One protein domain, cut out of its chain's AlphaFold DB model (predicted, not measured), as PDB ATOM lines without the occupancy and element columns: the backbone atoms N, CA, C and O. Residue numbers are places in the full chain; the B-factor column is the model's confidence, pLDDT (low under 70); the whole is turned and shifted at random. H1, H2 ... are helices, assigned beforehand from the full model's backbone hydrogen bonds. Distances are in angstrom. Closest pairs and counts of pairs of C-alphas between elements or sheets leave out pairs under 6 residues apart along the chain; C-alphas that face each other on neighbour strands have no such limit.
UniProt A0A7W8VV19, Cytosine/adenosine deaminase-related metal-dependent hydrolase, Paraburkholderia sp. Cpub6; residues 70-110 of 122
ATOM      1  N   ASP A  70     137.245 146.683 148.076       90.88
ATOM      2  CA  ASP A  70     136.853 147.493 146.923       90.88
ATOM      3  C   ASP A  70     138.002 148.347 146.344       90.88
ATOM      4  O   ASP A  70     137.871 148.890 145.241       90.88
ATOM      5  N   LYS A  71     139.102 148.497 147.099       91.12
ATOM      6  CA  LYS A  71     140.306 149.278 146.752       91.12
ATOM      7  C   LYS A  71     141.504 148.407 146.400       91.12
ATOM      8  O   LYS A  71     142.567 148.942 146.086       91.12
ATOM      9  N   THR A  72     141.374 147.088 146.504       89.50
ATOM     10  CA  THR A  72     142.493 146.198 146.222       89.50
ATOM     11  C   THR A  72     142.802 146.165 144.727       89.50
ATOM     12  O   THR A  72     141.898 146.169 143.897       89.50
ATOM     13  N   ASN A  73     144.089 146.073 144.398       89.38
ATOM     14  CA  ASN A  73     144.561 145.776 143.042       89.38
ATOM     15  C   ASN A  73     144.877 144.279 142.875       89.38
ATOM     16  O   ASN A  73     145.645 143.889 141.995       89.38
ATOM     17  N   TRP A  74     144.337 143.432 143.757       88.81
ATOM     18  CA  TRP A  74     144.553 141.988 143.725       88.81
ATOM     19  C   TRP A  74     144.042 141.392 142.409       88.81
ATOM     20  O   TRP A  74     142.895 141.601 142.027       88.81
ATOM     21  N   GLY A  75     144.906 140.656 141.708       86.88
ATOM     22  CA  GLY A  75     144.598 140.097 140.388       86.88
ATOM     23  C   GLY A  75     144.693 141.085 139.216       86.88
ATOM     24  O   GLY A  75     144.502 140.670 138.075       86.88
ATOM     25  N   LEU A  76     145.021 142.361 139.457       86.19
ATOM     26  CA  LEU A  76     145.230 143.369 138.411       86.19
ATOM     27  C   LEU A  76     146.722 143.533 138.071       86.19
ATOM     28  O   LEU A  76     147.610 143.003 138.741       86.19
ATOM     29  N   ARG A  77     147.011 144.296 137.007       89.00
ATOM     30  CA  ARG A  77     148.386 144.723 136.697       89.00
ATOM     31  C   ARG A  77     148.954 145.556 137.847       89.00
ATOM     32  O   ARG A  77     148.221 146.234 138.561       89.00
ATOM     33  N   TRP A  78     150.280 145.538 137.973       92.56
ATOM     34  CA  TRP A  78     150.991 146.307 138.989       92.56
ATOM     35  C   TRP A  78     150.597 147.789 138.968       92.56
ATOM     36  O   TRP A  78     150.738 148.467 137.949       92.56
ATOM     37  N   TYR A  79     150.146 148.289 140.119       90.75
ATOM     38  CA  TYR A  79     149.876 149.704 140.328       90.75
ATOM     39  C   TYR A  79     151.144 150.393 140.834       90.75
ATOM     40  O   TYR A  79     151.543 150.235 141.989       90.75
ATOM     41  N   ARG A  80     151.793 151.167 139.965       94.38
ATOM     42  CA  ARG A  80     152.939 151.992 140.348       94.38
ATOM     43  C   ARG A  80     152.437 153.247 141.066       94.38
ATOM     44  O   ARG A  80     151.753 154.070 140.472       94.38
ATOM     45  N   ASN A  81     152.782 153.384 142.342       94.56
ATOM     46  CA  ASN A  81     152.388 154.535 143.149       94.56
ATOM     47  C   ASN A  81     153.370 155.702 142.948       94.56
ATOM     48  O   ASN A  81     154.511 155.631 143.397       94.56
ATOM     49  N   GLU A  82     152.908 156.767 142.292       95.31
ATOM     50  CA  GLU A  82     153.637 158.037 142.111       95.31
ATOM     51  C   GLU A  82     152.867 159.220 142.727       95.31
ATOM     52  O   GLU A  82     152.980 160.365 142.296       95.31
ATOM     53  N   VAL A  83     152.026 158.934 143.723       96.88
ATOM     54  CA  VAL A  83     151.135 159.915 144.345       96.88
ATOM     55  C   VAL A  83     151.907 160.813 145.313       96.88
ATOM     56  O   VAL A  83     152.793 160.357 146.037       96.88
ATOM     57  N   GLY A  84     151.535 162.095 145.359       96.56
ATOM     58  CA  GLY A  84     152.097 163.069 146.293       96.56
ATOM     59  C   GLY A  84     151.878 162.719 147.778       96.56
ATOM     60  O   GLY A  84     151.069 161.850 148.129       96.56
ATOM     61  N   PRO A  85     152.612 163.380 148.694       96.31
ATOM     62  CA  PRO A  85     152.626 163.008 150.105       96.31
ATOM     63  C   PRO A  85     151.352 163.412 150.860       96.31
ATOM     64  O   PRO A  85     151.128 162.912 151.966       96.31
ATOM     65  N   LYS A  86     150.525 164.319 150.318       97.56
ATOM     66  CA  LYS A  86     149.352 164.842 151.028       97.56
ATOM     67  C   LYS A  86     148.177 163.876 150.915       97.56
ATOM     68  O   LYS A  86     148.014 163.156 149.935       97.56
ATOM     69  N   LEU A  87     147.294 163.922 151.911       96.31
ATOM     70  CA  LEU A  87     146.051 163.150 151.891       96.31
ATOM     71  C   LEU A  87     145.200 163.469 150.652       96.31
ATOM     72  O   LEU A  87     144.691 162.551 150.014       96.31
ATOM     73  N   ILE A  88     145.086 164.753 150.297       97.88
ATOM     74  CA  ILE A  88     144.298 165.179 149.135       97.88
ATOM     75  C   ILE A  88     144.849 164.598 147.829       97.88
ATOM     76  O   ILE A  88     144.065 164.159 146.995       97.88
ATOM     77  N   ASP A  89     146.173 164.462 147.699       97.94
ATOM     78  CA  ASP A  89     146.803 163.872 146.513       97.94
ATOM     79  C   ASP A  89     146.339 162.418 146.317       97.94
ATOM     80  O   ASP A  89     146.070 161.992 145.195       97.94
ATOM     81  N   ARG A  90     146.181 161.667 147.418       96.81
ATOM     82  CA  ARG A  90     145.706 160.271 147.416       96.81
ATOM     83  C   ARG A  90     144.230 160.157 147.082       96.81
ATOM     84  O   ARG A  90     143.868 159.282 146.299       96.81
ATOM     85  N   ILE A  91     143.404 161.031 147.653       96.31
ATOM     86  CA  ILE A  91     141.959 161.056 147.394       96.31
ATOM     87  C   ILE A  91     141.699 161.399 145.926       96.31
ATOM     88  O   ILE A  91     140.971 160.681 145.247       96.31
ATOM     89  N   GLU A  92     142.330 162.457 145.419       97.50
ATOM     90  CA  GLU A  92     142.148 162.886 144.031       97.50
ATOM     91  C   GLU A  92     142.706 161.864 143.041       97.50
ATOM     92  O   GLU A  92     142.080 161.575 142.022       97.50
ATOM     93  N   ASN A  93     143.852 161.252 143.352       96.56
ATOM     94  CA  ASN A  93     144.383 160.164 142.543       96.56
ATOM     95  C   ASN A  93     143.447 158.947 142.508       96.56
ATOM     96  O   ASN A  93     143.211 158.417 141.428       96.56
ATOM     97  N   GLU A  94     142.917 158.505 143.652       94.81
ATOM     98  CA  GLU A  94     141.996 157.362 143.700       94.81
ATOM     99  C   GLU A  94     140.737 157.632 142.868       94.81
ATOM    100  O   GLU A  94     140.341 156.795 142.056       94.81
ATOM    101  N   ARG A  95     140.142 158.821 143.015       94.19
ATOM    102  CA  ARG A  95     138.958 159.236 142.251       94.19
ATOM    103  C   ARG A  95     139.227 159.265 140.752       94.19
ATOM    104  O   ARG A  95     138.471 158.661 139.993       94.19
ATOM    105  N   ARG A  96     140.312 159.927 140.337       95.00
ATOM    106  CA  ARG A  96     140.721 160.008 138.929       95.00
ATOM    107  C   ARG A  96     140.991 158.620 138.356       95.00
ATOM    108  O   ARG A  96     140.424 158.259 137.332       95.00
ATOM    109  N   TRP A  97     141.791 157.814 139.052       93.12
ATOM    110  CA  TRP A  97     142.143 156.473 138.596       93.12
ATOM    111  C   TRP A  97     140.910 155.585 138.442       93.12
ATOM    112  O   TRP A  97     140.784 154.908 137.426       93.12
ATOM    113  N   ARG A  98     139.959 155.610 139.385       90.12
ATOM    114  CA  ARG A  98     138.701 154.856 139.256       90.12
ATOM    115  C   ARG A  98     137.869 155.306 138.056       90.12
ATOM    116  O   ARG A  98     137.313 154.459 137.367       90.12
ATOM    117  N   ALA A  99     137.800 156.613 137.802       90.94
ATOM    118  CA  ALA A  99     137.060 157.158 136.667       90.94
ATOM    119  C   ALA A  99     137.675 156.758 135.312       90.94
ATOM    120  O   ALA A  99     136.943 156.541 134.351       90.94
ATOM    121  N   GLU A 100     139.003 156.637 135.239       92.75
ATOM    122  CA  GLU A 100     139.733 156.385 133.988       92.75
ATOM    123  C   GLU A 100     140.012 154.898 133.716       92.75
ATOM    124  O   GLU A 100     140.083 154.481 132.563       92.75
ATOM    125  N   SER A 101     140.187 154.083 134.760       86.56
ATOM    126  CA  SER A 101     140.642 152.686 134.632       86.56
ATOM    127  C   SER A 101     139.526 151.672 134.379       86.56
ATOM    128  O   SER A 101     139.819 150.515 134.081       86.56
ATOM    129  N   GLY A 102     138.258 152.069 134.529       84.56
ATOM    130  CA  GLY A 102     137.135 151.130 134.517       84.56
ATOM    131  C   GLY A 102     137.134 150.177 135.719       84.56
ATOM    132  O   GLY A 102     136.559 149.092 135.633       84.56
ATOM    133  N   HIS A 103     137.794 150.553 136.821       86.00
ATOM    134  CA  HIS A 103     137.871 149.746 138.039       86.00
ATOM    135  C   HIS A 103     136.483 149.426 138.597       86.00
ATOM    136  O   HIS A 103     135.772 150.307 139.090       86.00
ATOM    137  N   ASP A 104     136.130 148.143 138.580       87.88
ATOM    138  CA  ASP A 104     134.907 147.639 139.192       87.88
ATOM    139  C   ASP A 104     135.168 147.236 140.650       87.88
ATOM    140  O   ASP A 104     135.710 146.170 140.962       87.88
ATOM    141  N   ALA A 105     134.723 148.107 141.554       87.06
ATOM    142  CA  ALA A 105     134.791 147.910 142.995       87.06
ATOM    143  C   ALA A 105     134.086 146.625 143.462       87.06
ATOM    144  O   ALA A 105     134.563 145.959 144.381       87.06
ATOM    145  N   ARG A 106     132.958 146.262 142.836       86.69
ATOM    146  CA  ARG A 106     132.191 145.061 143.187       86.69
ATOM    147  C   ARG A 106     132.925 143.811 142.729       86.69
ATOM    148  O   ARG A 106     133.005 142.856 143.500       86.69
ATOM    149  N   ALA A 107     133.455 143.812 141.509       85.56
ATOM    150  CA  ALA A 107     134.239 142.686 141.010       85.56
ATOM    151  C   ALA A 107     135.474 142.436 141.887       85.56
ATOM    152  O   ALA A 107     135.713 141.297 142.278       85.56
ATOM    153  N   CYS A 108     136.194 143.492 142.281       82.00
ATOM    154  CA  CYS A 108     137.372 143.378 143.151       82.00
ATOM    155  C   CYS A 108     137.033 142.904 144.572       82.00
ATOM    156  O   CYS A 108     137.807 142.171 145.182       82.00
ATOM    157  N   ALA A 109     135.863 143.286 145.092       83.12
ATOM    158  CA  ALA A 109     135.396 142.851 146.405       83.12
ATOM    159  C   ALA A 109     134.783 141.440 146.412       83.12
ATOM    160  O   ALA A 109     134.481 140.907 147.479       83.12
ATOM    161  N   THR A 110     134.575 140.831 145.241       79.06
ATOM    162  CA  THR A 110     134.008 139.486 145.150       79.06
ATOM    163  C   THR A 110     135.124 138.457 145.334       79.06
ATOM    164  O   THR A 110     136.096 138.477 144.578       79.06
TER     165      THR A 110
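Overview. This is residues 70 to 110 of the 122 residues of the protein "Cytosine/adenosine deaminase-related metal-dependent hydrolase" of Paraburkholderia sp. Cpub6 (UniProt A0A7W8VV19). An unnamed stretch, residues 70 to 86, bows out in a wide arc, and the long helix H1 folds back from the far end of that arc, slanting to the longest axis, with an open space between arc and helix. The short helix H2 follows H1 after a turn, near where the printed part begins. The printed part has 41 residues, with two named helices in the order H1, H2 and no named strand; its class is all helix, though under half of the residues are in named elements. It is elongated, spanning 30 by 17 by 15 A, and only just compact, close to loose, with a radius of gyration of the C-alphas of 10.8 A.

Arrangement. After residues 70 to 86 comes H1, residues 87 to 101, then H2, residues 105 to 109. H1 and H2 are apart, joined by a tight link of 3 residues. In both helices every O i to N i+4 pair is within hydrogen-bond range.

Along the chain. H1 measures 20.9 A from C-alpha 87 at (146.051, 163.150, 151.891) to C-alpha 101. H2 measures 6.1 A and ends with C-alpha 109 at (135.396, 142.851, 146.405).

Size, cuts and confidence. The C-alphas farthest apart, those of Pro 85 and Thr 110, are 30.4 A apart. The printed part has no cut, and no printed residue is under 70 in pLDDT.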